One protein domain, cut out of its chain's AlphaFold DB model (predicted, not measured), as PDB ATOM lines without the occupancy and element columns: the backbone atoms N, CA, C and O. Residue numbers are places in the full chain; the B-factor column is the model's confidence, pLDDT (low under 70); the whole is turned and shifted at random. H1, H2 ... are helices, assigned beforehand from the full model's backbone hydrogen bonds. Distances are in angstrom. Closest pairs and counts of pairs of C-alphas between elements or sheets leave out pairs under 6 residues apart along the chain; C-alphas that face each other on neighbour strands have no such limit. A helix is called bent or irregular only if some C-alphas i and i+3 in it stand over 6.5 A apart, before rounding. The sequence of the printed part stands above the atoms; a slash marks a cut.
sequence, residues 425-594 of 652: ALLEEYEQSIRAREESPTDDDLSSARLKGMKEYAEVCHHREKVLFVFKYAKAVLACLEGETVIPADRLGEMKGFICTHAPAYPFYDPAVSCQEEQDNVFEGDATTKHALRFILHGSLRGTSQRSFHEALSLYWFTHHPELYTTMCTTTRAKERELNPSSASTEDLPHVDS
ATOM      1  N   ALA A 425     220.555 310.910 152.807       73.81
ATOM      2  CA  ALA A 425     219.946 310.590 151.511       73.81
ATOM      3  C   ALA A 425     220.845 309.688 150.641       73.81
ATOM      4  O   ALA A 425     220.388 308.703 150.072       73.81
ATOM      5  N   LEU A 426     222.148 309.982 150.589       78.31
ATOM      6  CA  LEU A 426     223.103 309.157 149.838       78.31
ATOM      7  C   LEU A 426     223.325 307.786 150.488       78.31
ATOM      8  O   LEU A 426     223.673 306.833 149.798       78.31
ATOM      9  N   LEU A 427     223.158 307.677 151.807       84.94
ATOM     10  CA  LEU A 427     223.256 306.414 152.526       84.94
ATOM     11  C   LEU A 427     222.060 305.515 152.191       84.94
ATOM     12  O   LEU A 427     222.257 304.328 151.957       84.94
ATOM     13  N   GLU A 428     220.854 306.074 152.065       86.31
ATOM     14  CA  GLU A 428     219.677 305.334 151.592       86.31
ATOM     15  C   GLU A 428     219.864 304.810 150.159       86.31
ATOM     16  O   GLU A 428     219.633 303.628 149.897       86.31
ATOM     17  N   GLU A 429     220.335 305.651 149.233       86.69
ATOM     18  CA  GLU A 429     220.664 305.233 147.859       86.69
ATOM     19  C   GLU A 429     221.735 304.134 147.847       86.69
ATOM     20  O   GLU A 429     221.636 303.129 147.133       86.69
ATOM     21  N   TYR A 430     222.755 304.289 148.688       88.75
ATOM     22  CA  TYR A 430     223.820 303.312 148.841       88.75
ATOM     23  C   TYR A 430     223.291 301.955 149.325       88.75
ATOM     24  O   TYR A 430     223.637 300.919 148.751       88.75
ATOM     25  N   GLU A 431     222.392 301.944 150.306       92.00
ATOM     26  CA  GLU A 431     221.721 300.737 150.797       92.00
ATOM     27  C   GLU A 431     220.788 300.093 149.774       92.00
ATOM     28  O   GLU A 431     220.698 298.867 149.707       92.00
ATOM     29  N   GLN A 432     220.085 300.884 148.963       90.75
ATOM     30  CA  GLN A 432     219.308 300.350 147.842       90.75
ATOM     31  C   GLN A 432     220.229 299.632 146.851       90.75
ATOM     32  O   GLN A 432     219.919 298.535 146.389       90.75
ATOM     33  N   SER A 433     221.409 300.199 146.597       89.88
ATOM     34  CA  SER A 433     222.418 299.574 145.745       89.88
ATOM     35  C   SER A 433     222.982 298.271 146.338       89.88
ATOM     36  O   SER A 433     223.381 297.378 145.586       89.88
ATOM     37  N   ILE A 434     223.029 298.143 147.669       92.19
ATOM     38  CA  ILE A 434     223.393 296.898 148.361       92.19
ATOM     39  C   ILE A 434     222.295 295.854 148.140       92.19
ATOM     40  O   ILE A 434     222.599 294.762 147.663       92.19
ATOM     41  N   ARG A 435     221.030 296.214 148.391       92.25
ATOM     42  CA  ARG A 435     219.869 295.323 148.216       92.25
ATOM     43  C   ARG A 435     219.753 294.790 146.788       92.25
ATOM     44  O   ARG A 435     219.641 293.587 146.589       92.25
ATOM     45  N   ALA A 436     219.901 295.659 145.789       88.25
ATOM     46  CA  ALA A 436     219.873 295.256 144.383       88.25
ATOM     47  C   ALA A 436     220.966 294.224 144.027       88.25
ATOM     48  O   ALA A 436     220.763 293.360 143.177       88.25
ATOM     49  N   ARG A 437     222.136 294.289 144.681       87.56
ATOM     50  CA  ARG A 437     223.227 293.317 144.485       87.56
ATOM     51  C   ARG A 437     222.987 292.001 145.216       87.56
ATOM     52  O   ARG A 437     223.448 290.968 144.744       87.56
ATOM     53  N   GLU A 438     222.272 292.023 146.338       87.75
ATOM     54  CA  GLU A 438     221.828 290.803 147.023       87.75
ATOM     55  C   GLU A 438     220.818 290.014 146.186       87.75
ATOM     56  O   GLU A 438     220.851 288.787 146.187       87.75
ATOM     57  N   GLU A 439     219.943 290.711 145.458       86.56
ATOM     58  CA  GLU A 439     218.926 290.099 144.593       86.56
ATOM     59  C   GLU A 439     219.513 289.478 143.315       86.56
ATOM     60  O   GLU A 439     218.930 288.552 142.752       86.56
ATOM     61  N   SER A 440     220.681 289.953 142.870       80.62
ATOM     62  CA  SER A 440     221.387 289.451 141.684       80.62
ATOM     63  C   SER A 440     222.869 289.164 141.988       80.62
ATOM     64  O   SER A 440     223.749 289.879 141.487       80.62
ATOM     65  N   PRO A 441     223.175 288.125 142.785       76.00
ATOM     66  CA  PRO A 441     224.541 287.808 143.187       76.00
ATOM     67  C   PRO A 441     225.387 287.334 141.996       76.00
ATOM     68  O   PRO A 441     224.929 286.548 141.165       76.00
ATOM     69  N   THR A 442     226.641 287.791 141.920       73.62
ATOM     70  CA  THR A 442     227.640 287.257 140.979       73.62
ATOM     71  C   THR A 442     228.503 286.205 141.670       73.62
ATOM     72  O   THR A 442     228.853 286.352 142.840       73.62
ATOM     73  N   ASP A 443     228.846 285.140 140.944       64.94
ATOM     74  CA  ASP A 443     229.578 283.983 141.474       64.94
ATOM     75  C   ASP A 443     231.099 284.222 141.443       64.94
ATOM     76  O   ASP A 443     231.836 283.619 140.661       64.94
ATOM     77  N   ASP A 444     231.572 285.188 142.238       74.00
ATOM     78  CA  ASP A 444     233.002 285.397 142.473       74.00
ATOM     79  C   ASP A 444     233.299 285.831 143.923       74.00
ATOM     80  O   ASP A 444     232.570 286.619 144.534       74.00
ATOM     81  N   ASP A 445     234.395 285.308 144.488       61.06
ATOM     82  CA  ASP A 445     234.803 285.546 145.885       61.06
ATOM     83  C   ASP A 445     235.009 287.040 146.193       61.06
ATOM     84  O   ASP A 445     234.739 287.507 147.305       61.06
ATOM     85  N   LEU A 446     235.462 287.818 145.200       68.25
ATOM     86  CA  LEU A 446     235.668 289.256 145.356       68.25
ATOM     87  C   LEU A 446     234.326 289.990 145.499       68.25
ATOM     88  O   LEU A 446     234.246 290.918 146.298       68.25
ATOM     89  N   SER A 447     233.284 289.570 144.784       76.12
ATOM     90  CA  SER A 447     231.922 290.108 144.865       76.12
ATOM     91  C   SER A 447     231.265 289.818 146.216       76.12
ATOM     92  O   SER A 447     230.663 290.714 146.812       76.12
ATOM     93  N   SER A 448     231.481 288.622 146.771       81.00
ATOM     94  CA  SER A 448     230.984 288.263 148.108       81.00
ATOM     95  C   SER A 448     231.649 289.089 149.218       81.00
ATOM     96  O   SER A 448     230.962 289.695 150.046       81.00
ATOM     97  N   ALA A 449     232.986 289.183 149.212       82.50
ATOM     98  CA  ALA A 449     233.729 290.006 150.172       82.50
ATOM     99  C   ALA A 449     233.397 291.500 150.022       82.50
ATOM    100  O   ALA A 449     233.216 292.209 151.013       82.50
ATOM    101  N   ARG A 450     233.254 291.971 148.778       86.69
ATOM    102  CA  ARG A 450     232.814 293.330 148.450       86.69
ATOM    103  C   ARG A 450     231.450 293.634 149.062       86.69
ATOM    104  O   ARG A 450     231.319 294.633 149.758       86.69
ATOM    105  N   LEU A 451     230.444 292.795 148.821       89.56
ATOM    106  CA  LEU A 451     229.086 293.021 149.314       89.56
ATOM    107  C   LEU A 451     229.036 293.052 150.847       89.56
ATOM    108  O   LEU A 451     228.355 293.899 151.425       89.56
ATOM    109  N   LYS A 452     229.800 292.175 151.508       90.44
ATOM    110  CA  LYS A 452     229.973 292.201 152.965       90.44
ATOM    111  C   LYS A 452     230.575 293.533 153.432       90.44
ATOM    112  O   LYS A 452     229.979 294.195 154.276       90.44
ATOM    113  N   GLY A 453     231.689 293.962 152.836       91.25
ATOM    114  CA  GLY A 453     232.331 295.236 153.172       91.25
ATOM    115  C   GLY A 453     231.423 296.448 152.934       91.25
ATOM    116  O   GLY A 453     231.444 297.400 153.713       91.25
ATOM    117  N   MET A 454     230.574 296.403 151.902       92.94
ATOM    118  CA  MET A 454     229.587 297.452 151.639       92.94
ATOM    119  C   MET A 454     228.540 297.561 152.756       92.94
ATOM    120  O   MET A 454     228.241 298.675 153.189       92.94
ATOM    121  N   LYS A 455     228.010 296.426 153.230       93.94
ATOM    122  CA  LYS A 455     227.023 296.360 154.322       93.94
ATOM    123  C   LYS A 455     227.584 296.892 155.632       93.94
ATOM    124  O   LYS A 455     226.980 297.761 156.249       93.94
ATOM    125  N   GLU A 456     228.764 296.421 156.012       94.19
ATOM    126  CA  GLU A 456     229.421 296.858 157.245       94.19
ATOM    127  C   GLU A 456     229.792 298.352 157.194       94.19
ATOM    128  O   GLU A 456     229.710 299.055 158.200       94.19
ATOM    129  N   TYR A 457     230.154 298.881 156.016       94.50
ATOM    130  CA  TYR A 457     230.366 300.321 155.844       94.50
ATOM    131  C   TYR A 457     229.082 301.128 156.091       94.50
ATOM    132  O   TYR A 457     229.130 302.153 156.777       94.50
ATOM    133  N   ALA A 458     227.943 300.672 155.557       94.44
ATOM    134  CA  ALA A 458     226.648 301.314 155.792       94.44
ATOM    135  C   ALA A 458     226.273 301.277 157.282       94.44
ATOM    136  O   ALA A 458     225.884 302.296 157.854       94.44
ATOM    137  N   GLU A 459     226.482 300.133 157.933       94.69
ATOM    138  CA  GLU A 459     226.264 299.950 159.368       94.69
ATOM    139  C   GLU A 459     227.101 300.929 160.208       94.69
ATOM    140  O   GLU A 459     226.559 301.654 161.050       94.69
ATOM    141  N   VAL A 460     228.407 301.051 159.930       94.19
ATOM    142  CA  VAL A 460     229.266 302.033 160.615       94.19
ATOM    143  C   VAL A 460     228.787 303.462 160.393       94.19
ATOM    144  O   VAL A 460     228.851 304.263 161.326       94.19
ATOM    145  N   CYS A 461     228.295 303.807 159.200       91.38
ATOM    146  CA  CYS A 461     227.760 305.144 158.936       91.38
ATOM    147  C   CYS A 461     226.551 305.461 159.833       91.38
ATOM    148  O   CYS A 461     226.507 306.544 160.422       91.38
ATOM    149  N   HIS A 462     225.637 304.509 160.037       91.88
ATOM    150  CA  HIS A 462     224.502 304.676 160.956       91.88
ATOM    151  C   HIS A 462     224.933 304.870 162.407       91.88
ATOM    152  O   HIS A 462     224.441 305.764 163.102       91.88
ATOM    153  N   HIS A 463     225.873 304.052 162.883       94.62
ATOM    154  CA  HIS A 463     226.404 304.202 164.238       94.62
ATOM    155  C   HIS A 463     227.145 305.523 164.409       94.62
ATOM    156  O   HIS A 463     226.963 306.210 165.416       94.62
ATOM    157  N   ARG A 464     227.918 305.938 163.403       92.94
ATOM    158  CA  ARG A 464     228.621 307.218 163.401       92.94
ATOM    159  C   ARG A 464     227.670 308.385 163.620       92.94
ATOM    160  O   ARG A 464     227.973 309.251 164.440       92.94
ATOM    161  N   GLU A 465     226.545 308.433 162.906       90.88
ATOM    162  CA  GLU A 465     225.560 309.504 163.078       90.88
ATOM    163  C   GLU A 465     225.006 309.528 164.502       90.88
ATOM    164  O   GLU A 465     225.035 310.575 165.153       90.88
ATOM    165  N   LYS A 466     224.592 308.370 165.027       93.81
ATOM    166  CA  LYS A 466     224.066 308.243 166.395       93.81
ATOM    167  C   LYS A 466     225.076 308.724 167.440       93.81
ATOM    168  O   LYS A 466     224.744 309.588 168.250       93.81
ATOM    169  N   VAL A 467     226.317 308.234 167.392       94.88
ATOM    170  CA  VAL A 467     227.383 308.615 168.339       94.88
ATOM    171  C   VAL A 467     227.702 310.110 168.222       94.88
ATOM    172  O   VAL A 467     227.803 310.805 169.235       94.88
ATOM    173  N   LEU A 468     227.802 310.642 166.999       93.31
ATOM    174  CA  LEU A 468     228.046 312.066 166.759       93.31
ATOM    175  C   LEU A 468     226.934 312.947 167.346       93.31
ATOM    176  O   LEU A 468     227.230 313.982 167.948       93.31
ATOM    177  N   PHE A 469     225.665 312.561 167.180       93.56
ATOM    178  CA  PHE A 469     224.538 313.290 167.761       93.56
ATOM    179  C   PHE A 469     224.514 313.197 169.284       93.56
ATOM    180  O   PHE A 469     224.307 314.230 169.920       93.56
ATOM    181  N   VAL A 470     224.817 312.034 169.873       95.88
ATOM    182  CA  VAL A 470     224.970 311.909 171.333       95.88
ATOM    183  C   VAL A 470     226.036 312.883 171.843       95.88
ATOM    184  O   VAL A 470     225.749 313.652 172.754       95.88
ATOM    185  N   PHE A 471     227.213 312.956 171.211       94.69
ATOM    186  CA  PHE A 471     228.262 313.920 171.577       94.69
ATOM    187  C   PHE A 471     227.811 315.382 171.439       94.69
ATOM    188  O   PHE A 471     228.010 316.194 172.349       94.69
ATOM    189  N   LYS A 472     227.202 315.740 170.301       94.44
ATOM    190  CA  LYS A 472     226.717 317.108 170.043       94.44
ATOM    191  C   LYS A 472     225.664 317.529 171.064       94.44
ATOM    192  O   LYS A 472     225.733 318.640 171.589       94.44
ATOM    193  N   TYR A 473     224.700 316.656 171.335       96.56
ATOM    194  CA  TYR A 473     223.629 316.928 172.282       96.56
ATOM    195  C   TYR A 473     224.157 316.934 173.708       96.56
ATOM    196  O   TYR A 473     223.812 317.844 174.449       96.56
ATOM    197  N   ALA A 474     225.060 316.025 174.075       95.12
ATOM    198  CA  ALA A 474     225.653 316.022 175.402       95.12
ATOM    199  C   ALA A 474     226.378 317.338 175.709       95.12
ATOM    200  O   ALA A 474     226.159 317.928 176.766       95.12
ATOM    201  N   LYS A 475     227.152 317.858 174.747       95.31
ATOM    202  CA  LYS A 475     227.809 319.167 174.865       95.31
ATOM    203  C   LYS A 475     226.809 320.315 175.026       95.31
ATOM    204  O   LYS A 475     226.999 321.170 175.886       95.31
ATOM    205  N   ALA A 476     225.751 320.339 174.215       93.62
ATOM    206  CA  ALA A 476     224.739 321.394 174.262       93.62
ATOM    207  C   ALA A 476     223.914 321.358 175.563       93.62
ATOM    208  O   ALA A 476     223.737 322.384 176.217       93.62
ATOM    209  N   VAL A 477     223.448 320.172 175.968       95.31
ATOM    210  CA  VAL A 477     222.680 319.975 177.203       95.31
ATOM    211  C   VAL A 477     223.537 320.325 178.419       95.31
ATOM    212  O   VAL A 477     223.040 320.996 179.320       95.31
ATOM    213  N   LEU A 478     224.820 319.948 178.440       95.25
ATOM    214  CA  LEU A 478     225.726 320.292 179.538       95.25
ATOM    215  C   LEU A 478     225.882 321.810 179.678       95.25
ATOM    216  O   LEU A 478     225.615 322.339 180.757       95.25
ATOM    217  N   ALA A 479     226.193 322.504 178.578       93.88
ATOM    218  CA  ALA A 479     226.302 323.963 178.550       93.88
ATOM    219  C   ALA A 479     224.999 324.647 179.010       93.88
ATOM    220  O   ALA A 479     225.027 325.656 179.711       93.88
ATOM    221  N   CYS A 480     223.835 324.090 178.657       92.38
ATOM    222  CA  CYS A 480     222.542 324.590 179.124       92.38
ATOM    223  C   CYS A 480     222.339 324.387 180.633       92.38
ATOM    224  O   CYS A 480     221.894 325.302 181.323       92.38
ATOM    225  N   LEU A 481     222.691 323.216 181.171       92.56
ATOM    226  CA  LEU A 481     222.587 322.926 182.607       92.56
ATOM    227  C   LEU A 481     223.591 323.739 183.444       92.56
ATOM    228  O   LEU A 481     223.388 323.928 184.646       92.56
ATOM    229  N   GLU A 482     224.693 324.178 182.843       94.19
ATOM    230  CA  GLU A 482     225.704 325.056 183.447       94.19
ATOM    231  C   GLU A 482     225.359 326.548 183.324       94.19
ATOM    232  O   GLU A 482     226.013 327.374 183.953       94.19
ATOM    233  N   GLY A 483     224.289 326.890 182.598       90.19
ATOM    234  CA  GLY A 483     223.848 328.272 182.404       90.19
ATOM    235  C   GLY A 483     224.656 329.043 181.356       90.19
ATOM    236  O   GLY A 483     224.508 330.257 181.254       90.19
ATOM    237  N   GLU A 484     225.491 328.362 180.568       90.50
ATOM    238  CA  GLU A 484     226.298 328.969 179.501       90.50
ATOM    239  C   GLU A 484     225.474 329.259 178.239       90.50
ATOM    240  O   GLU A 484     225.783 330.172 177.474       90.50
ATOM    241  N   THR A 485     224.422 328.471 178.002       89.19
ATOM    242  CA  THR A 485     223.537 328.609 176.840       89.19
ATOM    243  C   THR A 485     222.076 328.430 177.241       89.19
ATOM    244  O   THR A 485     221.766 327.763 178.225       89.19
ATOM    245  N   VAL A 486     221.163 329.026 176.473       88.88
ATOM    246  CA  VAL A 486     219.717 328.864 176.668       88.88
ATOM    247  C   VAL A 486     219.172 328.002 175.537       88.88
ATOM    248  O   VAL A 486     219.276 328.376 174.369       88.88
ATOM    249  N   ILE A 487     218.596 326.851 175.886       86.19
ATOM    250  CA  ILE A 487     217.939 325.935 174.948       86.19
ATOM    251  C   ILE A 487     216.434 325.929 175.258       86.19
ATOM    252  O   ILE A 487     216.071 325.758 176.424       86.19
ATOM    253  N   PRO A 488     215.554 326.112 174.254       91.75
ATOM    254  CA  PRO A 488     214.107 325.956 174.418       91.75
ATOM    255  C   PRO A 488     213.732 324.618 175.079       91.75
ATOM    256  O   PRO A 488     214.372 323.599 174.822       91.75
ATOM    257  N   ALA A 489     212.727 324.612 175.963       86.00
ATOM    258  CA  ALA A 489     212.417 323.461 176.823       86.00
ATOM    259  C   ALA A 489     212.006 322.199 176.040       86.00
ATOM    260  O   ALA A 489     212.387 321.090 176.409       86.00
ATOM    261  N   ASP A 490     211.275 322.384 174.945       86.12
ATOM    262  CA  ASP A 490     210.934 321.364 173.954       86.12
ATOM    263  C   ASP A 490     212.196 320.755 173.332       86.12
ATOM    264  O   ASP A 490     212.408 319.542 173.401       86.12
ATOM    265  N   ARG A 491     213.105 321.600 172.834       87.19
ATOM    266  CA  ARG A 491     214.347 321.144 172.206       87.19
ATOM    267  C   ARG A 491     215.297 320.480 173.200       87.19
ATOM    268  O   ARG A 491     215.982 319.517 172.857       87.19
ATOM    269  N   LEU A 492     215.332 320.975 174.434       87.44
ATOM    270  CA  LEU A 492     216.075 320.367 175.530       87.44
ATOM    271  C   LEU A 492     215.522 318.970 175.846       87.44
ATOM    272  O   LEU A 492     216.307 318.043 176.035       87.44
ATOM    273  N   GLY A 493     214.195 318.810 175.855       89.94
ATOM    274  CA  GLY A 493     213.523 317.520 176.006       89.94
ATOM    275  C   GLY A 493     213.877 316.533 174.891       89.94
ATOM    276  O   GLY A 493     214.247 315.401 175.185       89.94
ATOM    277  N   GLU A 494     213.860 316.972 173.631       94.81
ATOM    278  CA  GLU A 494     214.260 316.153 172.474       94.81
ATOM    279  C   GLU A 494     215.721 315.699 172.559       94.81
ATOM    280  O   GLU A 494     216.021 314.516 172.393       94.81
ATOM    281  N   MET A 495     216.642 316.625 172.849       93.81
ATOM    282  CA  MET A 495     218.070 316.318 172.984       93.81
ATOM    283  C   MET A 495     218.315 315.316 174.110       93.81
ATOM    284  O   MET A 495     219.050 314.346 173.925       93.81
ATOM    285  N   LYS A 496     217.677 315.530 175.266       96.62
ATOM    286  CA  LYS A 496     217.757 314.618 176.405       96.62
ATOM    287  C   LYS A 496     217.178 313.244 176.078       96.62
ATOM    288  O   LYS A 496     217.838 312.240 176.324       96.62
ATOM    289  N   GLY A 497     215.999 313.197 175.460       95.75
ATOM    290  CA  GLY A 497     215.365 311.953 175.025       95.75
ATOM    291  C   GLY A 497     216.240 311.170 174.046       95.75
ATOM    292  O   GLY A 497     216.409 309.960 174.197       95.75
ATOM    293  N   PHE A 498     216.874 311.860 173.094       96.75
ATOM    294  CA  PHE A 498     217.804 311.237 172.155       96.75
ATOM    295  C   PHE A 498     219.028 310.646 172.865       96.75
ATOM    296  O   PHE A 498     219.388 309.504 172.576       96.75
ATOM    297  N   ILE A 499     219.645 311.383 173.800       97.25
ATOM    298  CA  ILE A 499     220.784 310.894 174.596       97.25
ATOM    299  C   ILE A 499     220.372 309.666 175.409       97.25
ATOM    300  O   ILE A 499     221.030 308.640 175.295       97.25
ATOM    301  N   CYS A 500     219.270 309.725 176.165       95.75
ATOM    302  CA  CYS A 500     218.803 308.590 176.969       95.75
ATOM    303  C   CYS A 500     218.518 307.345 176.122       95.75
ATOM    304  O   CYS A 500     218.783 306.231 176.561       95.75
ATOM    305  N   THR A 501     218.009 307.531 174.902       95.50
ATOM    306  CA  THR A 501     217.697 306.422 173.992       95.50
ATOM    307  C   THR A 501     218.957 305.775 173.415       95.50
ATOM    308  O   THR A 501     219.012 304.557 173.274       95.50
ATOM    309  N   HIS A 502     219.965 306.572 173.051       96.00
ATOM    310  CA  HIS A 502     221.088 306.086 172.243       96.00
ATOM    311  C   HIS A 502     222.390 305.912 173.022       96.00
ATOM    312  O   HIS A 502     223.168 305.029 172.677       96.00
ATOM    313  N   ALA A 503     222.658 306.730 174.042       95.88
ATOM    314  CA  ALA A 503     223.934 306.706 174.750       95.88
ATOM    315  C   ALA A 503     224.256 305.348 175.413       95.88
ATOM    316  O   ALA A 503     225.400 304.911 175.294       95.88
ATOM    317  N   PRO A 504     223.297 304.622 176.025       94.38
ATOM    318  CA  PRO A 504     223.594 303.326 176.643       94.38
ATOM    319  C   PRO A 504     224.139 302.265 175.674       94.38
ATOM    320  O   PRO A 504     224.818 301.341 176.103       94.38
ATOM    321  N   ALA A 505     223.879 302.398 174.369       94.38
ATOM    322  CA  ALA A 505     224.330 301.437 173.364       94.38
ATOM    323  C   ALA A 505     225.815 301.584 172.978       94.38
ATOM    324  O   ALA A 505     226.329 300.744 172.240       94.38
ATOM    325  N   TYR A 506     226.502 302.643 173.428       95.81
ATOM    326  CA  TYR A 506     227.864 302.953 172.992       95.81
ATOM    327  C   TYR A 506     228.846 303.066 174.165       95.81
ATOM    328  O   TYR A 506     228.497 303.612 175.211       95.81
ATOM    329  N   PRO A 507     230.100 302.614 173.994       93.38
ATOM    330  CA  PRO A 507     231.123 302.665 175.028       93.38
ATOM    331  C   PRO A 507     231.833 304.029 175.023       93.38
ATOM    332  O   PRO A 507     232.857 304.225 174.364       93.38
ATOM    333  N   PHE A 508     231.288 304.990 175.768       93.75
ATOM    334  CA  PHE A 508     231.884 306.306 176.012       93.75
ATOM    335  C   PHE A 508     232.975 306.306 177.087       93.75
ATOM    336  O   PHE A 508     233.735 307.272 177.125       93.75
ATOM    337  N   TYR A 509     233.169 305.227 177.855       90.06
ATOM    338  CA  TYR A 509     234.278 305.073 178.815       90.06
ATOM    339  C   TYR A 509     235.658 304.899 178.154       90.06
ATOM    340  O   TYR A 509     235.817 304.084 177.242       90.06
ATOM    341  N   ASP A 510     236.668 305.642 178.598       87.31
ATOM    342  CA  ASP A 510     238.063 305.455 178.185       87.31
ATOM    343  C   ASP A 510     238.639 304.209 178.889       87.31
ATOM    344  O   ASP A 510     238.811 304.241 180.109       87.31
ATOM    345  N   PRO A 511     238.972 303.123 178.166       83.38
ATOM    346  CA  PRO A 511     239.495 301.891 178.756       83.38
ATOM    347  C   PRO A 511     240.815 302.061 179.517       83.38
ATOM    348  O   PRO A 511     241.169 301.190 180.306       83.38
ATOM    349  N   ALA A 512     241.558 303.152 179.290       80.25
ATOM    350  CA  ALA A 512     242.793 303.422 180.019       80.25
ATOM    351  C   ALA A 512     242.539 303.859 181.473       80.25
ATOM    352  O   ALA A 512     243.414 303.696 182.327       80.25
ATOM    353  N   VAL A 513     241.370 304.443 181.760       84.19
ATOM    354  CA  VAL A 513     241.077 305.107 183.046       84.19
ATOM    355  C   VAL A 513     239.656 304.869 183.578       84.19
ATOM    356  O   VAL A 513     239.311 305.402 184.634       84.19
ATOM    357  N   SER A 514     238.828 304.104 182.867       88.88
ATOM    358  CA  SER A 514     237.423 303.815 183.177       88.88
ATOM    359  C   SER A 514     236.979 302.482 182.542       88.88
ATOM    360  O   SER A 514     237.757 301.812 181.861       88.88
ATOM    361  N   CYS A 515     235.737 302.059 182.779       89.38
ATOM    362  CA  CYS A 515     235.186 300.793 182.293       89.38
ATOM    363  C   CYS A 515     233.680 300.885 181.983       89.38
ATOM    364  O   CYS A 515     233.011 301.847 182.361       89.38
ATOM    365  N   GLN A 516     233.141 299.854 181.319       90.62
ATOM    366  CA  GLN A 516     231.706 299.747 181.020       90.62
ATOM    367  C   GLN A 516     230.849 299.773 182.294       90.62
ATOM    368  O   GLN A 516     229.844 300.464 182.325       90.62
ATOM    369  N   GLU A 517     231.283 299.103 183.364       92.94
ATOM    370  CA  GLU A 517     230.566 299.099 184.647       92.94
ATOM    371  C   GLU A 517     230.443 300.513 185.244       92.94
ATOM    372  O   GLU A 517     229.383 300.898 185.729       92.94
ATOM    373  N   GLU A 518     231.502 301.329 185.174       91.62
ATOM    374  CA  GLU A 518     231.441 302.726 185.619       91.62
ATOM    375  C   GLU A 518     230.476 303.539 184.748       91.62
ATOM    376  O   GLU A 518     229.695 304.321 185.283       91.62
ATOM    377  N   GLN A 519     230.479 303.326 183.428       93.56
ATOM    378  CA  GLN A 519     229.513 303.964 182.535       93.56
ATOM    379  C   GLN A 519     228.071 303.582 182.882       93.56
ATOM    380  O   GLN A 519     227.221 304.466 182.969       93.56
ATOM    381  N   ASP A 520     227.802 302.293 183.083       93.44
ATOM    382  CA  ASP A 520     226.467 301.780 183.393       93.44
ATOM    383  C   ASP A 520     225.952 302.391 184.701       93.44
ATOM    384  O   ASP A 520     224.833 302.899 184.741       93.44
ATOM    385  N   ASN A 521     226.810 302.471 185.726       92.75
ATOM    386  CA  ASN A 521     226.510 303.144 186.992       92.75
ATOM    387  C   ASN A 521     226.272 304.655 186.816       92.75
ATOM    388  O   ASN A 521     225.400 305.238 187.455       92.75
ATOM    389  N   VAL A 522     227.046 305.321 185.952       92.88
ATOM    390  CA  VAL A 522     226.891 306.760 185.673       92.88
ATOM    391  C   VAL A 522     225.604 307.051 184.896       92.88
ATOM    392  O   VAL A 522     225.019 308.125 185.054       92.88
ATOM    393  N   PHE A 523     225.166 306.121 184.050       93.81
ATOM    394  CA  PHE A 523     223.940 306.243 183.263       93.81
ATOM    395  C   PHE A 523     222.701 305.739 184.008       93.81
ATOM    396  O   PHE A 523     221.592 305.999 183.537       93.81
ATOM    397  N   GLU A 524     222.862 305.056 185.147       83.94
ATOM    398  CA  GLU A 524     221.775 304.444 185.912       83.94
ATOM    399  C   GLU A 524     220.702 305.491 186.281       83.94
ATOM    400  O   GLU A 524     220.875 306.347 187.148       83.94
ATOM    401  N   GLY A 525     219.582 305.451 185.550       69.56
ATOM    402  CA  GLY A 525     218.414 306.324 185.709       69.56
ATOM    403  C   GLY A 525     218.303 307.477 184.700       69.56
ATOM    404  O   GLY A 525     217.205 307.716 184.199       69.56
ATOM    405  N   ASP A 526     219.397 308.183 184.380       86.81
ATOM    406  CA  ASP A 526     219.377 309.336 183.461       86.81
ATOM    407  C   ASP A 526     220.771 309.671 182.879       86.81
ATOM    408  O   ASP A 526     221.618 310.297 183.525       86.81
ATOM    409  N   ALA A 527     220.979 309.353 181.596       91.12
ATOM    410  CA  ALA A 527     222.201 309.683 180.855       91.12
ATOM    411  C   ALA A 527     222.369 311.194 180.559       91.12
ATOM    412  O   ALA A 527     223.305 311.597 179.867       91.12
ATOM    413  N   THR A 528     221.476 312.053 181.064       94.81
ATOM    414  CA  THR A 528     221.476 313.510 180.843       94.81
ATOM    415  C   THR A 528     221.783 314.326 182.095       94.81
ATOM    416  O   THR A 528     221.725 315.562 182.073       94.81
ATOM    417  N   THR A 529     222.167 313.666 183.190       95.00
ATOM    418  CA  THR A 529     222.724 314.353 184.360       95.00
ATOM    419  C   THR A 529     224.053 315.029 184.009       95.00
ATOM    420  O   THR A 529     224.795 314.563 183.148       95.00
ATOM    421  N   LYS A 530     224.427 316.108 184.714       93.44
ATOM    422  CA  LYS A 530     225.736 316.768 184.499       93.44
ATOM    423  C   LYS A 530     226.915 315.785 184.578       93.44
ATOM    424  O   LYS A 530     227.888 315.952 183.853       93.44
ATOM    425  N   HIS A 531     226.824 314.778 185.448       92.69
ATOM    426  CA  HIS A 531     227.847 313.742 185.600       92.69
ATOM    427  C   HIS A 531     227.910 312.828 184.372       92.69
ATOM    428  O   HIS A 531     228.988 312.675 183.805       92.69
ATOM    429  N   ALA A 532     226.768 312.311 183.905       94.94
ATOM    430  CA  ALA A 532     226.700 311.471 182.710       94.94
ATOM    431  C   ALA A 532     227.134 312.207 181.439       94.94
ATOM    432  O   ALA A 532     227.903 311.677 180.642       94.94
ATOM    433  N   LEU A 533     226.726 313.467 181.279       95.19
ATOM    434  CA  LEU A 533     227.119 314.281 180.130       95.19
ATOM    435  C   LEU A 533     228.626 314.546 180.096       95.19
ATOM    436  O   LEU A 533     229.243 314.450 179.038       95.19
ATOM    437  N   ARG A 534     229.240 314.843 181.248       93.31
ATOM    438  CA  ARG A 534     230.702 314.963 181.337       93.31
ATOM    439  C   ARG A 534     231.380 313.630 181.050       93.31
ATOM    440  O   ARG A 534     232.356 313.610 180.310       93.31
ATOM    441  N   PHE A 535     230.839 312.526 181.554       93.94
ATOM    442  CA  PHE A 535     231.362 311.198 181.254       93.94
ATOM    443  C   PHE A 535     231.341 310.896 179.750       93.94
ATOM    444  O   PHE A 535     232.356 310.477 179.211       93.94
ATOM    445  N   ILE A 536     230.245 311.202 179.045       94.81
ATOM    446  CA  ILE A 536     230.146 311.048 177.581       94.81
ATOM    447  C   ILE A 536     231.259 311.822 176.853       94.81
ATOM    448  O   ILE A 536     231.834 311.320 175.889       94.81
ATOM    449  N   LEU A 537     231.574 313.039 177.308       93.00
ATOM    450  CA  LEU A 537     232.535 313.936 176.652       93.00
ATOM    451  C   LEU A 537     234.003 313.665 177.017       93.00
ATOM    452  O   LEU A 537     234.898 314.022 176.250       93.00
ATOM    453  N   HIS A 538     234.261 313.069 178.180       90.56
ATOM    454  CA  HIS A 538     235.610 312.900 178.734       90.56
ATOM    455  C   HIS A 538     236.041 311.436 178.871       90.56
ATOM    456  O   HIS A 538     237.222 311.151 179.023       90.56
ATOM    457  N   GLY A 539     235.093 310.504 178.832       88.75
ATOM    458  CA  GLY A 539     235.301 309.069 179.010       88.75
ATOM    459  C   GLY A 539     235.704 308.617 180.411       88.75
ATOM    460  O   GLY A 539     235.952 307.435 180.620       88.75
ATOM    461  N   SER A 540     235.755 309.521 181.383       86.94
ATOM    462  CA  SER A 540     235.965 309.205 182.795       86.94
ATOM    463  C   SER A 540     235.454 310.355 183.657       86.94
ATOM    464  O   SER A 540     235.455 311.509 183.226       86.94
ATOM    465  N   LEU A 541     235.073 310.068 184.904       81.50
ATOM    466  CA  LEU A 541     234.776 311.103 185.902       81.50
ATOM    467  C   LEU A 541     236.037 311.771 186.472       81.50
ATOM    468  O   LEU A 541     235.946 312.825 187.099       81.50
ATOM    469  N   ARG A 542     237.209 311.147 186.297       78.19
ATOM    470  CA  ARG A 542     238.486 311.575 186.897       78.19
ATOM    471  C   ARG A 542     239.424 312.251 185.893       78.19
ATOM    472  O   ARG A 542     240.448 312.798 186.296       78.19
ATOM    473  N   GLY A 543     239.101 312.178 184.602       62.66
ATOM    474  CA  GLY A 543     239.941 312.655 183.506       62.66
ATOM    475  C   GLY A 543     239.686 314.115 183.130       62.66
ATOM    476  O   GLY A 543     238.569 314.614 183.223       62.66
ATOM    477  N   THR A 544     240.735 314.799 182.671       61.38
ATOM    478  CA  THR A 544     240.651 316.117 182.012       61.38
ATOM    479  C   THR A 544     240.791 316.021 180.489       61.38
ATOM    480  O   THR A 544     240.626 317.026 179.795       61.38
ATOM    481  N   SER A 545     241.091 314.830 179.955       66.69
ATOM    482  CA  SER A 545     241.152 314.577 178.517       66.69
ATOM    483  C   SER A 545     239.754 314.661 177.901       66.69
ATOM    484  O   SER A 545     238.746 314.316 178.516       66.69
ATOM    485  N   GLN A 546     239.675 315.192 176.683       77.62
ATOM    486  CA  GLN A 546     238.449 315.156 175.893       77.62
ATOM    487  C   GLN A 546     238.476 313.902 175.040       77.62
ATOM    488  O   GLN A 546     239.423 313.705 174.280       77.62
ATOM    489  N   ARG A 547     237.425 313.095 175.143       82.00
ATOM    490  CA  ARG A 547     237.233 311.965 174.252       82.00
ATOM    491  C   ARG A 547     236.563 312.437 172.969       82.00
ATOM    492  O   ARG A 547     235.694 313.309 172.981       82.00
ATOM    493  N   SER A 548     236.958 311.868 171.843       87.12
ATOM    494  CA  SER A 548     236.329 312.103 170.550       87.12
ATOM    495  C   SER A 548     235.242 311.068 170.259       87.12
ATOM    496  O   SER A 548     235.310 309.907 170.666       87.12
ATOM    497  N   PHE A 549     234.249 311.467 169.462       89.88
ATOM    498  CA  PHE A 549     233.216 310.542 168.993       89.88
ATOM    499  C   PHE A 549     233.788 309.412 168.121       89.88
ATOM    500  O   PHE A 549     233.235 308.314 168.115       89.88
ATOM    501  N   HIS A 550     234.903 309.652 167.419       88.75
ATOM    502  CA  HIS A 550     235.584 308.620 166.638       88.75
ATOM    503  C   HIS A 550     236.165 307.522 167.535       88.75
ATOM    504  O   HIS A 550     236.100 306.357 167.165       88.75
ATOM    505  N   GLU A 551     236.689 307.855 168.718       87.88
ATOM    506  CA  GLU A 551     237.205 306.852 169.661       87.88
ATOM    507  C   GLU A 551     236.089 305.998 170.264       87.88
ATOM    508  O   GLU A 551     236.270 304.792 170.430       87.88
ATOM    509  N   ALA A 552     234.935 306.596 170.575       91.38
ATOM    510  CA  ALA A 552     233.762 305.852 171.038       91.38
ATOM    511  C   ALA A 552     233.202 304.938 169.931       91.38
ATOM    512  O   ALA A 552     232.894 303.775 170.188       91.38
ATOM    513  N   LEU A 553     233.133 305.431 168.687       93.94
ATOM    514  CA  LEU A 553     232.695 304.652 167.527       93.94
ATOM    515  C   LEU A 553     233.653 303.497 167.204       93.94
ATOM    516  O   LEU A 553     233.206 302.379 166.964       93.94
ATOM    517  N   SER A 554     234.965 303.743 167.209       90.12
ATOM    518  CA  SER A 554     235.961 302.692 166.994       90.12
ATOM    519  C   SER A 554     235.895 301.638 168.095       90.12
ATOM    520  O   SER A 554     235.890 300.451 167.786       90.12
ATOM    521  N   LEU A 555     235.780 302.039 169.367       89.31
ATOM    522  CA  LEU A 555     235.632 301.080 170.463       89.31
ATOM    523  C   LEU A 555     234.339 300.263 170.326       89.31
ATOM    524  O   LEU A 555     234.384 299.045 170.460       89.31
ATOM    525  N   TYR A 556     233.215 300.903 169.989       94.00
ATOM    526  CA  TYR A 556     231.957 300.209 169.697       94.00
ATOM    527  C   TYR A 556     232.145 299.134 168.624       94.00
ATOM    528  O   TYR A 556     231.794 297.973 168.839       94.00
ATOM    529  N   TRP A 557     232.734 299.520 167.492       93.62
ATOM    530  CA  TRP A 557     232.899 298.640 166.343       93.62
ATOM    531  C   TRP A 557     233.788 297.440 166.663       93.62
ATOM    532  O   TRP A 557     233.421 296.303 166.395       93.62
ATOM    533  N   PHE A 558     234.934 297.669 167.298       88.44
ATOM    534  CA  PHE A 558     235.866 296.599 167.638       88.44
ATOM    535  C   PHE A 558     235.354 295.669 168.753       88.44
ATOM    536  O   PHE A 558     235.718 294.497 168.769       88.44
ATOM    537  N   THR A 559     234.473 296.141 169.642       87.44
ATOM    538  CA  THR A 559     233.775 295.272 170.608       87.44
ATOM    539  C   THR A 559     232.811 294.304 169.914       87.44
ATOM    540  O   THR A 559     232.691 293.158 170.340       87.44
ATOM    541  N   HIS A 560     232.146 294.744 168.842       89.69
ATOM    542  CA  HIS A 560     231.215 293.911 168.068       89.69
ATOM    543  C   HIS A 560     231.919 293.055 167.004       89.69
ATOM    544  O   HIS A 560     231.385 292.025 166.600       89.69
ATOM    545  N   HIS A 561     233.135 293.443 166.610       86.06
ATOM    546  CA  HIS A 561     233.975 292.754 165.630       86.06
ATOM    547  C   HIS A 561     235.365 292.421 166.201       86.06
ATOM    548  O   HIS A 561     236.385 292.934 165.714       86.06
ATOM    549  N   PRO A 562     235.449 291.589 167.258       83.31
ATOM    550  CA  PRO A 562     236.704 291.315 167.950       83.31
ATOM    551  C   PRO A 562     237.753 290.628 167.060       83.31
ATOM    552  O   PRO A 562     238.955 290.778 167.283       83.31
ATOM    553  N   GLU A 563     237.333 289.920 166.011       80.25
ATOM    554  CA  GLU A 563     238.218 289.328 165.007       80.25
ATOM    555  C   GLU A 563     239.112 290.374 164.321       80.25
ATOM    556  O   GLU A 563     240.269 290.083 163.992       80.25
ATOM    557  N   LEU A 564     238.635 291.619 164.191       80.31
ATOM    558  CA  LEU A 564     239.378 292.710 163.562       80.31
ATOM    559  C   LEU A 564     240.580 293.166 164.386       80.31
ATOM    560  O   LEU A 564     241.524 293.713 163.816       80.31
ATOM    561  N   TYR A 565     240.627 292.891 165.694       75.94
ATOM    562  CA  TYR A 565     241.840 293.148 166.478       75.94
ATOM    563  C   TYR A 565     243.033 292.347 165.968       75.94
ATOM    564  O   TYR A 565     244.165 292.805 166.081       75.94
ATOM    565  N   THR A 566     242.810 291.159 165.409       70.75
ATOM    566  CA  THR A 566     243.906 290.316 164.916       70.75
ATOM    567  C   THR A 566     244.329 290.676 163.496       70.75
ATOM    568  O   THR A 566     245.506 290.555 163.163       70.75
ATOM    569  N   THR A 567     243.395 291.153 162.670       70.81
ATOM    570  CA  THR A 567     243.628 291.429 161.244       70.81
ATOM    571  C   THR A 567     243.947 292.895 160.953       70.81
ATOM    572  O   THR A 567     244.742 293.171 160.057       70.81
ATOM    573  N   MET A 568     243.378 293.836 161.715       74.06
ATOM    574  CA  MET A 568     243.452 295.281 161.458       74.06
ATOM    575  C   MET A 568     244.290 296.064 162.482       74.06
ATOM    576  O   MET A 568     244.617 297.221 162.212       74.06
ATOM    577  N   CYS A 569     244.653 295.504 163.647       60.09
ATOM    578  CA  CYS A 569     245.520 296.233 164.584       60.09
ATOM    579  C   CYS A 569     246.937 296.365 164.030       60.09
ATOM    580  O   CYS A 569     247.682 295.402 163.868       60.09
ATOM    581  N   THR A 570     247.328 297.610 163.809       54.31
ATOM    582  CA  THR A 570     248.522 298.015 163.071       54.31
ATOM    583  C   THR A 570     249.782 298.159 163.922       54.31
ATOM    584  O   THR A 570     250.803 298.662 163.448       54.31
ATOM    585  N   THR A 571     249.768 297.741 165.191       51.06
ATOM    586  CA  THR A 571     250.893 298.070 166.069       51.06
ATOM    587  C   THR A 571     252.094 297.159 165.846       51.06
ATOM    588  O   THR A 571     252.056 295.945 166.034       51.06
ATOM    589  N   THR A 572     253.234 297.785 165.554       46.97
ATOM    590  CA  THR A 572     254.578 297.182 165.637       46.97
ATOM    591  C   THR A 572     254.940 296.730 167.063       46.97
ATOM    592  O   THR A 572     255.988 296.129 167.278       46.97
ATOM    593  N   ARG A 573     254.061 297.004 168.038       44.66
ATOM    594  CA  ARG A 573     254.188 296.739 169.475       44.66
ATOM    595  C   ARG A 573     253.327 295.581 169.981       44.66
ATOM    596  O   ARG A 573     253.220 295.410 171.189       44.66
ATOM    597  N   ALA A 574     252.733 294.765 169.107       47.06
ATOM    598  CA  ALA A 574     251.903 293.625 169.515       47.06
ATOM    599  C   ALA A 574     252.570 292.736 170.596       47.06
ATOM    600  O   ALA A 574     251.929 292.382 171.580       47.06
ATOM    601  N   LYS A 575     253.887 292.494 170.493       44.25
ATOM    602  CA  LYS A 575     254.675 291.776 171.518       44.25
ATOM    603  C   LYS A 575     254.901 292.562 172.821       44.25
ATOM    604  O   LYS A 575     254.980 291.959 173.882       44.25
ATOM    605  N   GLU A 576     255.010 293.893 172.772       43.91
ATOM    606  CA  GLU A 576     255.092 294.731 173.985       43.91
ATOM    607  C   GLU A 576     253.752 294.745 174.746       43.91
ATOM    608  O   GLU A 576     253.747 294.870 175.968       43.91
ATOM    609  N   ARG A 577     252.626 294.542 174.045       50.50
ATOM    610  CA  ARG A 577     251.280 294.444 174.635       50.50
ATOM    611  C   ARG A 577     251.012 293.107 175.323       50.50
ATOM    612  O   ARG A 577     250.407 293.106 176.388       50.50
ATOM    613  N   GLU A 578     251.502 291.994 174.769       48.28
ATOM    614  CA  GLU A 578     251.466 290.683 175.451       48.28
ATOM    615  C   GLU A 578     252.212 290.721 176.796       48.28
ATOM    616  O   GLU A 578     251.820 290.051 177.748       48.28
ATOM    617  N   LEU A 579     253.265 291.543 176.890       42.06
ATOM    618  CA  LEU A 579     254.073 291.718 178.098       42.06
ATOM    619  C   LEU A 579     253.485 292.733 179.092       42.06
ATOM    620  O   LEU A 579     253.824 292.674 180.273       42.06
ATOM    621  N   ASN A 580     252.633 293.663 178.644       42.38
ATOM    622  CA  ASN A 580     252.000 294.659 179.511       42.38
ATOM    623  C   ASN A 580     250.556 294.994 179.063       42.38
ATOM    624  O   ASN A 580     250.333 296.009 178.389       42.38
ATOM    625  N   PRO A 581     249.564 294.162 179.441       41.16
ATOM    626  CA  PRO A 581     248.175 294.276 178.978       41.16
ATOM    627  C   PRO A 581     247.480 295.596 179.345       41.16
ATOM    628  O   PRO A 581     246.566 296.025 178.650       41.16
ATOM    629  N   SER A 582     247.931 296.273 180.405       39.72
ATOM    630  CA  SER A 582     247.384 297.553 180.884       39.72
ATOM    631  C   SER A 582     247.800 298.772 180.048       39.72
ATOM    632  O   SER A 582     247.419 299.893 180.369       39.72
ATOM    633  N   SER A 583     248.582 298.578 178.979       42.50
ATOM    634  CA  SER A 583     249.059 299.650 178.090       42.50
ATOM    635  C   SER A 583     248.222 299.850 176.818       42.50
ATOM    636  O   SER A 583     248.552 300.713 176.007       42.50
ATOM    637  N   ALA A 584     247.158 299.066 176.615       46.62
ATOM    638  CA  ALA A 584     246.276 299.206 175.461       46.62
ATOM    639  C   ALA A 584     245.353 300.428 175.631       46.62
ATOM    640  O   ALA A 584     244.289 300.330 176.235       46.62
ATOM    641  N   SER A 585     245.762 301.587 175.110       53.47
ATOM    642  CA  SER A 585     244.918 302.785 175.046       53.47
ATOM    643  C   SER A 585     244.009 302.759 173.808       53.47
ATOM    644  O   SER A 585     244.345 302.177 172.773       53.47
ATOM    645  N   THR A 586     242.851 303.425 173.878       53.03
ATOM    646  CA  THR A 586     241.968 303.635 172.711       53.03
ATOM    647  C   THR A 586     242.579 304.507 171.620       53.03
ATOM    648  O   THR A 586     242.097 304.456 170.490       53.03
ATOM    649  N   GLU A 587     243.650 305.251 171.921       53.56
ATOM    650  CA  GLU A 587     244.404 306.051 170.941       53.56
ATOM    651  C   GLU A 587     244.987 305.196 169.799       53.56
ATOM    652  O   GLU A 587     245.274 305.713 168.720       53.56
ATOM    653  N   ASP A 588     245.129 303.884 170.010       60.34
ATOM    654  CA  ASP A 588     245.692 302.960 169.026       60.34
ATOM    655  C   ASP A 588     244.643 302.288 168.114       60.34
ATOM    656  O   ASP A 588     245.014 301.516 167.222       60.34
ATOM    657  N   LEU A 589     243.341 302.526 168.327       70.06
ATOM    658  CA  LEU A 589     242.299 301.970 167.461       70.06
ATOM    659  C   LEU A 589     242.169 302.793 166.170       70.06
ATOM    660  O   LEU A 589     242.038 304.018 166.224       70.06
ATOM    661  N   PRO A 590     242.147 302.155 164.986       73.56
ATOM    662  CA  PRO A 590     241.949 302.886 163.745       73.56
ATOM    663  C   PRO A 590     240.547 303.503 163.699       73.56
ATOM    664  O   PRO A 590     239.569 302.908 164.152       73.56
ATOM    665  N   HIS A 591     240.432 304.685 163.090       80.06
ATOM    666  CA  HIS A 591     239.129 305.255 162.745       80.06
ATOM    667  C   HIS A 591     238.425 304.357 161.726       80.06
ATOM    668  O   HIS A 591     238.941 304.140 160.622       80.06
ATOM    669  N   VAL A 592     237.265 303.839 162.123       86.19
ATOM    670  CA  VAL A 592     236.521 302.829 161.363       86.19
ATOM    671  C   VAL A 592     235.634 303.436 160.276       86.19
ATOM    672  O   VAL A 592     235.326 302.776 159.295       86.19
ATOM    673  N   ASP A 593     235.289 304.721 160.367       79.94
ATOM    674  CA  ASP A 593     234.352 305.412 159.471       79.94
ATOM    675  C   ASP A 593     234.997 305.965 158.190       79.94
ATOM    676  O   ASP A 593     234.672 307.057 157.720       79.94
ATOM    677  N   SER A 594     235.943 305.223 157.609       85.38
ATOM    678  CA  SER A 594     236.672 305.681 156.426       85.38
ATOM    679  C   SER A 594     236.705 304.662 155.297       85.38
ATOM    680  O   SER A 594     236.846 303.461 155.512       85.38
TER     681      SER A 594
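This is residues 425 to 594 of the 652 residues of the protein "3'-5' exonuclease, putative" of Angomonas deanei (UniProt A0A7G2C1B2). One very long helix, H2, is the beam of this model: H1 folds back along its first half as a helical hairpin, while H3 and H5 pack across its last part and H6 crosses its middle on the side away from H1. H4 packs on H5, and beyond H6 the short helices H7 and H8 lie on a loose outer loop whose tail, residues 580 to 594, turns back toward H2. The printed part has 170 residues with eight named helices, H1 to H8 in chain order, and no named strand; the class is all helix. It is only just loose, close to compact, with a radius of gyration of the C-alphas of 18.8 A, and flat, spanning 60 by 47 by 23 A.

Find C-alpha 445 at (234.803, 285.546, 145.885); from there H2 runs 53.8 A through residues 445 to 481, to C-alpha 481 at (222.587, 322.926, 182.607). Before it is H1, residues 425 to 439, 21.7 A, beginning at C-alpha 425 at (219.946, 310.590, 151.511). After it look for H3, residues 489 to 505, 25.3 A, irregular where C-alphas 501 and 504 are 7.2 A apart. Then come H4, residues 516 to 523; H5, residues 530 to 538; H6, residues 549 to 560, 16.8 A; H7, residues 564 to 567; and H8, residues 574 to 579.

Start at H2, the hub, which touches four helices, each running the opposite way to it. Its residues 451 to 461 touch H1 at a shallow tilt of 28 degrees; the closest C-alphas, of Leu 427 and Ala 458, are 6.9 A apart. Residues 466 to 477 touch H3 at a steep tilt of 45 degrees, a second helical hairpin, with the C-alphas of Val 470 and Ile 499 closest at 5.4 A. Residues 471 to 481 touch H5 at a steep tilt of 44 degrees, closest at the C-alphas of Ala 474 and Leu 533, 5.2 A. Residues 460 to 471 touch H6 at a steep tilt of 47 degrees, closest at the C-alphas of Leu 468 and Phe 549, 5.8 A. Farther out, H4 and H5 form a helical hairpin and touch, with the C-alphas of Val 522 and Ala 532 closest at 5.6 A. H7 is close to H6 but not clearly touching, at 6.6 A between the C-alphas of Phe 558 and Leu 564; H8 touches no helix. Every O i to N i+4 pair is within hydrogen-bond range in H1, H2, H4, H5, H6 and H8, against 11 of 13 in H3; H7 is too short for such a pair.

Look for the two C-alphas farthest apart at Asp 443 and Gly 483, 60.6 A. The printed part has no cut and no long link. Mean pLDDT of the printed part is 83.3; among the 27 residues under 70 are residues 569 to 588, which include H8.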